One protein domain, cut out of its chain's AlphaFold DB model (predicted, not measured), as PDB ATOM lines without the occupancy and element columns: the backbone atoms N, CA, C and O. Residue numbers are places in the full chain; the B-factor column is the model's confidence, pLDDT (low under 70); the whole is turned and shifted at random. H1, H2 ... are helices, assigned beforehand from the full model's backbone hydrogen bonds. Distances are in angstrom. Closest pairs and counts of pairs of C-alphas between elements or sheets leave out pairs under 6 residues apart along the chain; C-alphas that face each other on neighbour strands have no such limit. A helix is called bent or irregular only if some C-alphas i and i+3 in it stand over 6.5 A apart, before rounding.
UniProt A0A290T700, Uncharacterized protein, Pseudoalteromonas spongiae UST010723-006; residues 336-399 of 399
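What this domain is: This is residues 336 to 399 of the 399 residues of an uncharacterized protein of Pseudoalteromonas spongiae UST010723-006 (UniProt A0A290T700). The longest helix, H4, crosses a helical hairpin of H1 and H2, with short H3 across one end. The printed part has 64 residues and four named helices, H1 to H4: all helix. It is compact, with a radius of gyration of the C-alphas of 10.9 A, spanning 28 by 27 by 17 A.

Where its parts are: H4, residues 382 to 396, runs 21.3 A to C-alpha 396 at (339.577, 151.556, 257.062). H1, residues 342 to 351, runs 14.3 A from C-alpha 342 at (336.339, 131.446, 243.550). H2, residues 357 to 369, 19.5 A, is irregular: C-alphas 358 and 361 are 7.0 A apart. H3 is residues 372 to 380.

How they stand to each other: H4 touches H1 at a steep tilt of 49 degrees, closest C-alphas Leu 387 and Leu 349, 6.1 A. The H1 and H2 hairpin has a shallow tilt of 20 degrees. Every O i to N i+4 pair is within hydrogen-bond range in H1, H3 and H4, 7 of 9 in H2.

The domain as a whole: The printed part has no cut; its links are tight. Residues 397 to 399 have pLDDT under 70.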
ATOM      1  N   SER A 336     350.336 133.564 250.639       82.06
ATOM      2  CA  SER A 336     351.380 133.416 249.613       82.06
ATOM      3  C   SER A 336     351.321 132.073 248.875       82.06
ATOM      4  O   SER A 336     351.828 131.953 247.759       82.06
ATOM      5  N   LYS A 337     350.675 131.069 249.480       85.25
ATOM      6  CA  LYS A 337     350.534 129.710 248.937       85.25
ATOM      7  C   LYS A 337     349.190 129.464 248.251       85.25
ATOM      8  O   LYS A 337     348.978 128.376 247.717       85.25
ATOM      9  N   LEU A 338     348.281 130.438 248.275       89.75
ATOM     10  CA  LEU A 338     346.917 130.285 247.778       89.75
ATOM     11  C   LEU A 338     346.805 130.589 246.279       89.75
ATOM     12  O   LEU A 338     347.447 131.503 245.760       89.75
ATOM     13  N   SER A 339     345.945 129.841 245.582       89.00
ATOM     14  CA  SER A 339     345.547 130.128 244.201       89.00
ATOM     15  C   SER A 339     344.344 131.074 244.155       89.00
ATOM     16  O   SER A 339     343.486 131.081 245.039       89.00
ATOM     17  N   TYR A 340     344.251 131.870 243.089       88.38
ATOM     18  CA  TYR A 340     343.084 132.716 242.840       88.38
ATOM     19  C   TYR A 340     341.962 131.908 242.185       88.38
ATOM     20  O   TYR A 340     341.810 131.910 240.965       88.38
ATOM     21  N   GLU A 341     341.173 131.227 243.009       91.81
ATOM     22  CA  GLU A 341     339.963 130.497 242.619       91.81
ATOM     23  C   GLU A 341     338.762 131.014 243.420       91.81
ATOM     24  O   GLU A 341     338.923 131.504 244.536       91.81
ATOM     25  N   GLU A 342     337.543 130.921 242.875       87.69
ATOM     26  CA  GLU A 342     336.339 131.446 243.550       87.69
ATOM     27  C   GLU A 342     336.141 130.857 244.952       87.69
ATOM     28  O   GLU A 342     335.760 131.580 245.878       87.69
ATOM     29  N   GLN A 343     336.427 129.564 245.115       91.75
ATOM     30  CA  GLN A 343     336.337 128.884 246.401       91.75
ATOM     31  C   GLN A 343     337.377 129.430 247.389       91.75
ATOM     32  O   GLN A 343     337.001 129.872 248.471       91.75
ATOM     33  N   THR A 344     338.647 129.508 246.985       91.50
ATOM     34  CA  THR A 344     339.741 130.029 247.818       91.50
ATOM     35  C   THR A 344     339.500 131.476 248.245       91.50
ATOM     36  O   THR A 344     339.677 131.831 249.406       91.50
ATOM     37  N   VAL A 345     339.030 132.330 247.330       90.94
ATOM     38  CA  VAL A 345     338.705 133.730 247.651       90.94
ATOM     39  C   VAL A 345     337.529 133.811 248.629       90.94
ATOM     40  O   VAL A 345     337.535 134.649 249.529       90.94
ATOM     41  N   SER A 346     336.537 132.927 248.502       91.06
ATOM     42  CA  SER A 346     335.427 132.844 249.457       91.06
ATOM     43  C   SER A 346     335.900 132.394 250.844       91.06
ATOM     44  O   SER A 346     335.440 132.926 251.852       91.06
ATOM     45  N   GLU A 347     336.831 131.445 250.918       90.62
ATOM     46  CA  GLU A 347     337.443 130.993 252.173       90.62
ATOM     47  C   GLU A 347     338.235 132.125 252.844       90.62
ATOM     48  O   GLU A 347     338.030 132.391 254.028       90.62
ATOM     49  N   VAL A 348     339.035 132.875 252.078       91.75
ATOM     50  CA  VAL A 348     339.780 134.049 252.569       91.75
ATOM     51  C   VAL A 348     338.828 135.135 253.082       91.75
ATOM     52  O   VAL A 348     339.050 135.689 254.157       91.75
ATOM     53  N   LEU A 349     337.733 135.415 252.365       91.88
ATOM     54  CA  LEU A 349     336.720 136.384 252.800       91.88
ATOM     55  C   LEU A 349     336.057 135.987 254.119       91.88
ATOM     56  O   LEU A 349     335.795 136.861 254.944       91.88
ATOM     57  N   ASN A 350     335.775 134.696 254.313       90.12
ATOM     58  CA  ASN A 350     335.213 134.188 255.563       90.12
ATOM     59  C   ASN A 350     336.238 134.257 256.704       90.12
ATOM     60  O   ASN A 350     335.898 134.716 257.792       90.12
ATOM     61  N   TYR A 351     337.491 133.868 256.447       89.50
ATOM     62  CA  TYR A 351     338.576 133.950 257.426       89.50
ATOM     63  C   TYR A 351     338.808 135.394 257.902       89.50
ATOM     64  O   TYR A 351     338.886 135.653 259.103       89.50
ATOM     65  N   ALA A 352     338.804 136.355 256.973       89.56
ATOM     66  CA  ALA A 352     339.014 137.774 257.256       89.56
ATOM     67  C   ALA A 352     337.938 138.417 258.155       89.56
ATOM     68  O   ALA A 352     338.143 139.523 258.651       89.56
ATOM     69  N   GLN A 353     336.793 137.761 258.391       88.31
ATOM     70  CA  GLN A 353     335.759 138.303 259.285       88.31
ATOM     71  C   GLN A 353     336.149 138.233 260.764       88.31
ATOM     72  O   GLN A 353     335.648 139.021 261.564       88.31
ATOM     73  N   ALA A 354     337.023 137.291 261.123       84.81
ATOM     74  CA  ALA A 354     337.421 137.039 262.503       84.81
ATOM     75  C   ALA A 354     338.931 136.783 262.643       84.81
ATOM     76  O   ALA A 354     339.353 136.179 263.626       84.81
ATOM     77  N   CYS A 355     339.754 137.178 261.670       85.31
ATOM     78  CA  CYS A 355     341.212 137.051 261.763       85.31
ATOM     79  C   CYS A 355     341.791 137.973 262.849       85.31
ATOM     80  O   CYS A 355     341.099 138.866 263.355       85.31
ATOM     81  N   HIS A 356     343.071 137.796 263.192       82.19
ATOM     82  CA  HIS A 356     343.758 138.799 263.998       82.19
ATOM     83  C   HIS A 356     343.886 140.108 263.215       82.19
ATOM     84  O   HIS A 356     344.055 140.112 261.992       82.19
ATOM     85  N   GLU A 357     343.828 141.239 263.921       84.19
ATOM     86  CA  GLU A 357     343.970 142.568 263.317       84.19
ATOM     87  C   GLU A 357     345.274 142.708 262.511       84.19
ATOM     88  O   GLU A 357     345.272 143.288 261.426       84.19
ATOM     89  N   SER A 358     346.366 142.097 262.982       82.50
ATOM     90  CA  SER A 358     347.669 142.089 262.302       82.50
ATOM     91  C   SER A 358     347.664 141.377 260.945       82.50
ATOM     92  O   SER A 358     348.510 141.671 260.105       82.50
ATOM     93  N   GLU A 359     346.737 140.445 260.712       85.50
ATOM     94  CA  GLU A 359     346.621 139.703 259.449       85.50
ATOM     95  C   GLU A 359     345.766 140.449 258.415       85.50
ATOM     96  O   GLU A 359     345.911 140.241 257.209       85.50
ATOM     97  N   LEU A 360     344.865 141.322 258.879       88.50
ATOM     98  CA  LEU A 360     343.781 141.875 258.069       88.50
ATOM     99  C   LEU A 360     344.286 142.620 256.827       88.50
ATOM    100  O   LEU A 360     343.716 142.460 255.747       88.50
ATOM    101  N   MET A 361     345.359 143.407 256.961       88.00
ATOM    102  CA  MET A 361     345.912 144.169 255.838       88.00
ATOM    103  C   MET A 361     346.458 143.245 254.745       88.00
ATOM    104  O   MET A 361     346.138 143.425 253.574       88.00
ATOM    105  N   SER A 362     347.218 142.211 255.115       88.69
ATOM    106  CA  SER A 362     347.772 141.249 254.153       88.69
ATOM    107  C   SER A 362     346.678 140.442 253.450       88.69
ATOM    108  O   SER A 362     346.762 140.205 252.245       88.69
ATOM    109  N   LEU A 363     345.617 140.064 254.175       90.94
ATOM    110  CA  LEU A 363     344.439 139.422 253.587       90.94
ATOM    111  C   LEU A 363     343.740 140.356 252.590       90.94
ATOM    112  O   LEU A 363     343.375 139.931 251.494       90.94
ATOM    113  N   TYR A 364     343.575 141.632 252.946       92.12
ATOM    114  CA  TYR A 364     342.946 142.627 252.084       92.12
ATOM    115  C   TYR A 364     343.758 142.907 250.814       92.12
ATOM    116  O   TYR A 364     343.193 142.910 249.722       92.12
ATOM    117  N   GLU A 365     345.075 143.074 250.924       89.19
ATOM    118  CA  GLU A 365     345.960 143.251 249.769       89.19
ATOM    119  C   GLU A 365     345.883 142.059 248.809       89.19
ATOM    120  O   GLU A 365     345.795 142.240 247.591       89.19
ATOM    121  N   TRP A 366     345.840 140.836 249.345       93.44
ATOM    122  CA  TRP A 366     345.667 139.627 248.542       93.44
ATOM    123  C   TRP A 366     344.293 139.578 247.855       93.44
ATOM    124  O   TRP A 366     344.194 139.298 246.656       93.44
ATOM    125  N   LEU A 367     343.216 139.928 248.570       92.00
ATOM    126  CA  LEU A 367     341.875 140.046 247.987       92.00
ATOM    127  C   LEU A 367     341.846 141.099 246.869       92.00
ATOM    128  O   LEU A 367     341.265 140.867 245.805       92.00
ATOM    129  N   GLU A 368     342.536 142.226 247.042       90.88
ATOM    130  CA  GLU A 368     342.644 143.256 246.013       90.88
ATOM    131  C   GLU A 368     343.519 142.850 244.817       90.88
ATOM    132  O   GLU A 368     343.269 143.298 243.695       90.88
ATOM    133  N   ALA A 369     344.454 141.921 244.986       89.44
ATOM    134  CA  ALA A 369     345.204 141.331 243.881       89.44
ATOM    135  C   ALA A 369     344.408 140.271 243.081       89.44
ATOM    136  O   ALA A 369     344.858 139.832 242.019       89.44
ATOM    137  N   THR A 370     343.202 139.891 243.532       90.69
ATOM    138  CA  THR A 370     342.369 138.877 242.864       90.69
ATOM    139  C   THR A 370     342.004 139.279 241.418       90.69
ATOM    140  O   THR A 370     341.568 140.413 241.182       90.69
ATOM    141  N   PRO A 371     342.093 138.359 240.430       91.94
ATOM    142  CA  PRO A 371     341.709 138.616 239.045       91.94
ATOM    143  C   PRO A 371     340.293 139.183 238.887       91.94
ATOM    144  O   PRO A 371     339.333 138.719 239.507       91.94
ATOM    145  N   ILE A 372     340.135 140.150 237.977       89.75
ATOM    146  CA  ILE A 372     338.890 140.922 237.833       89.75
ATOM    147  C   ILE A 372     337.652 140.064 237.531       89.75
ATOM    148  O   ILE A 372     336.564 140.374 238.007       89.75
ATOM    149  N   HIS A 373     337.802 138.969 236.780       88.06
ATOM    150  CA  HIS A 373     336.688 138.081 236.442       88.06
ATOM    151  C   HIS A 373     336.131 137.356 237.679       88.06
ATOM    152  O   HIS A 373     334.916 137.253 237.824       88.06
ATOM    153  N   ILE A 374     337.005 136.952 238.608       90.19
ATOM    154  CA  ILE A 374     336.635 136.336 239.890       90.19
ATOM    155  C   ILE A 374     335.994 137.380 240.804       90.19
ATOM    156  O   ILE A 374     334.916 137.143 241.348       90.19
ATOM    157  N   LYS A 375     336.594 138.577 240.910       88.88
ATOM    158  CA  LYS A 375     336.017 139.686 241.689       88.88
ATOM    159  C   LYS A 375     334.599 140.025 241.235       88.88
ATOM    160  O   LYS A 375     333.720 140.195 242.072       88.88
ATOM    161  N   LEU A 376     334.363 140.126 239.925       88.75
ATOM    162  CA  LEU A 376     333.040 140.436 239.375       88.75
ATOM    163  C   LEU A 376     332.031 139.311 239.629       88.75
ATOM    164  O   LEU A 376     330.887 139.604 239.976       88.75
ATOM    165  N   SER A 377     332.452 138.049 239.503       90.44
ATOM    166  CA  SER A 377     331.614 136.884 239.811       90.44
ATOM    167  C   SER A 377     331.184 136.878 241.283       90.44
ATOM    168  O   SER A 377     329.989 136.892 241.590       90.44
ATOM    169  N   LEU A 378     332.145 136.990 242.207       89.06
ATOM    170  CA  LEU A 378     331.893 136.970 243.649       89.06
ATOM    171  C   LEU A 378     331.146 138.217 244.130       89.06
ATOM    172  O   LEU A 378     330.144 138.093 244.830       89.06
ATOM    173  N   LYS A 379     331.535 139.429 243.706       88.31
ATOM    174  CA  LYS A 379     330.775 140.656 244.022       88.31
ATOM    175  C   LYS A 379     329.392 140.654 243.353       88.31
ATOM    176  O   LYS A 379     328.508 141.395 243.791       88.31
ATOM    177  N   GLY A 380     329.148 139.822 242.340       86.31
ATOM    178  CA  GLY A 380     327.817 139.547 241.792       86.31
ATOM    179  C   GLY A 380     326.886 138.850 242.792       86.31
ATOM    180  O   GLY A 380     325.677 139.082 242.770       86.31
ATOM    181  N   GLN A 381     327.446 138.078 243.724       91.00
ATOM    182  CA  GLN A 381     326.718 137.365 244.769       91.00
ATOM    183  C   GLN A 381     326.541 138.265 246.002       91.00
ATOM    184  O   GLN A 381     327.506 138.729 246.609       91.00
ATOM    185  N   ALA A 382     325.291 138.503 246.410       89.31
ATOM    186  CA  ALA A 382     324.970 139.347 247.565       89.31
ATOM    187  C   ALA A 382     325.715 138.991 248.876       89.31
ATOM    188  O   ALA A 382     326.181 139.928 249.527       89.31
ATOM    189  N   PRO A 383     325.857 137.711 249.291       90.19
ATOM    190  CA  PRO A 383     326.571 137.383 250.528       90.19
ATOM    191  C   PRO A 383     328.065 137.723 250.448       90.19
ATOM    192  O   PRO A 383     328.583 138.393 251.336       90.19
ATOM    193  N   MET A 384     328.735 137.362 249.353       90.19
ATOM    194  CA  MET A 384     330.168 137.623 249.168       90.19
ATOM    195  C   MET A 384     330.467 139.116 249.026       90.19
ATOM    196  O   MET A 384     331.455 139.605 249.567       90.19
ATOM    197  N   ARG A 385     329.571 139.878 248.385       90.44
ATOM    198  CA  ARG A 385     329.670 141.344 248.339       90.44
ATOM    199  C   ARG A 385     329.676 141.963 249.738       90.44
ATOM    200  O   ARG A 385     330.447 142.887 249.969       90.44
ATOM    201  N   ARG A 386     328.832 141.472 250.652       89.94
ATOM    202  CA  ARG A 386     328.774 141.974 252.035       89.94
ATOM    203  C   ARG A 386     330.056 141.665 252.800       89.94
ATOM    204  O   ARG A 386     330.574 142.560 253.449       89.94
ATOM    205  N   LEU A 387     330.577 140.443 252.678       90.88
ATOM    206  CA  LEU A 387     331.849 140.063 253.306       90.88
ATOM    207  C   LEU A 387     332.996 140.949 252.811       90.88
ATOM    208  O   LEU A 387     333.781 141.439 253.613       90.88
ATOM    209  N   TRP A 388     333.040 141.224 251.507       91.81
ATOM    210  CA  TRP A 388     334.051 142.100 250.915       91.81
ATOM    211  C   TRP A 388     333.971 143.531 251.454       91.81
ATOM    212  O   TRP A 388     334.977 144.092 251.870       91.81
ATOM    213  N   GLN A 389     332.764 144.104 251.490       89.31
ATOM    214  CA  GLN A 389     332.531 145.434 252.064       89.31
ATOM    215  C   GLN A 389     332.911 145.486 253.545       89.31
ATOM    216  O   GLN A 389     333.454 146.483 254.006       89.31
ATOM    217  N   GLN A 390     332.653 144.411 254.290       88.12
ATOM    218  CA  GLN A 390     333.027 144.331 255.695       88.12
ATOM    219  C   GLN A 390     334.549 144.331 255.877       88.12
ATOM    220  O   GLN A 390     335.040 145.020 256.764       88.12
ATOM    221  N   VAL A 391     335.301 143.625 255.025       89.12
ATOM    222  CA  VAL A 391     336.774 143.676 255.047       89.12
ATOM    223  C   VAL A 391     337.272 145.087 254.723       89.12
ATOM    224  O   VAL A 391     338.104 145.608 255.459       89.12
ATOM    225  N   GLU A 392     336.726 145.733 253.685       88.50
ATOM    226  CA  GLU A 392     337.064 147.120 253.317       88.50
ATOM    227  C   GLU A 392     336.842 148.088 254.500       88.50
ATOM    228  O   GLU A 392     337.707 148.909 254.805       88.50
ATOM    229  N   LEU A 393     335.715 147.956 255.210       85.12
ATOM    230  CA  LEU A 393     335.407 148.751 256.405       85.12
ATOM    231  C   LEU A 393     336.355 148.441 257.571       85.12
ATOM    232  O   LEU A 393     336.873 149.358 258.204       85.12
ATOM    233  N   ASN A 394     336.619 147.159 257.836       83.19
ATOM    234  CA  ASN A 394     337.506 146.747 258.921       83.19
ATOM    235  C   ASN A 394     338.929 147.290 258.709       83.19
ATOM    236  O   ASN A 394     339.556 147.722 259.671       83.19
ATOM    237  N   VAL A 395     339.421 147.323 257.467       83.56
ATOM    238  CA  VAL A 395     340.735 147.899 257.132       83.56
ATOM    239  C   VAL A 395     340.740 149.411 257.332       83.56
ATOM    240  O   VAL A 395     341.670 149.938 257.934       83.56
ATOM    241  N   ALA A 396     339.693 150.110 256.883       76.06
ATOM    242  CA  ALA A 396     339.577 151.556 257.062       76.06
ATOM    243  C   ALA A 396     339.576 151.970 258.544       76.06
ATOM    244  O   ALA A 396     340.091 153.028 258.870       76.06
ATOM    245  N   SER A 397     339.042 151.125 259.431       67.50
ATOM    246  CA  SER A 397     339.021 151.366 260.881       67.50
ATOM    247  C   SER A 397     340.345 151.072 261.610       67.50
ATOM    248  O   SER A 397     340.481 151.405 262.791       67.50
ATOM    249  N   CYS A 398     341.292 150.406 260.937       63.00
ATOM    250  CA  CYS A 398     342.648 150.121 261.432       63.00
ATOM    251  C   CYS A 398     343.683 151.177 260.993       63.00
ATOM    252  O   CYS A 398     344.795 151.182 261.522       63.00
ATOM    253  N   LEU A 399     343.339 152.019 260.011       49.09
ATOM    254  CA  LEU A 399     344.148 153.131 259.494       49.09
ATOM    255  C   LEU A 399     343.767 154.442 260.185       49.09
ATOM    256  O   LEU A 399     344.685 155.276 260.369       49.09
TER     257      LEU A 399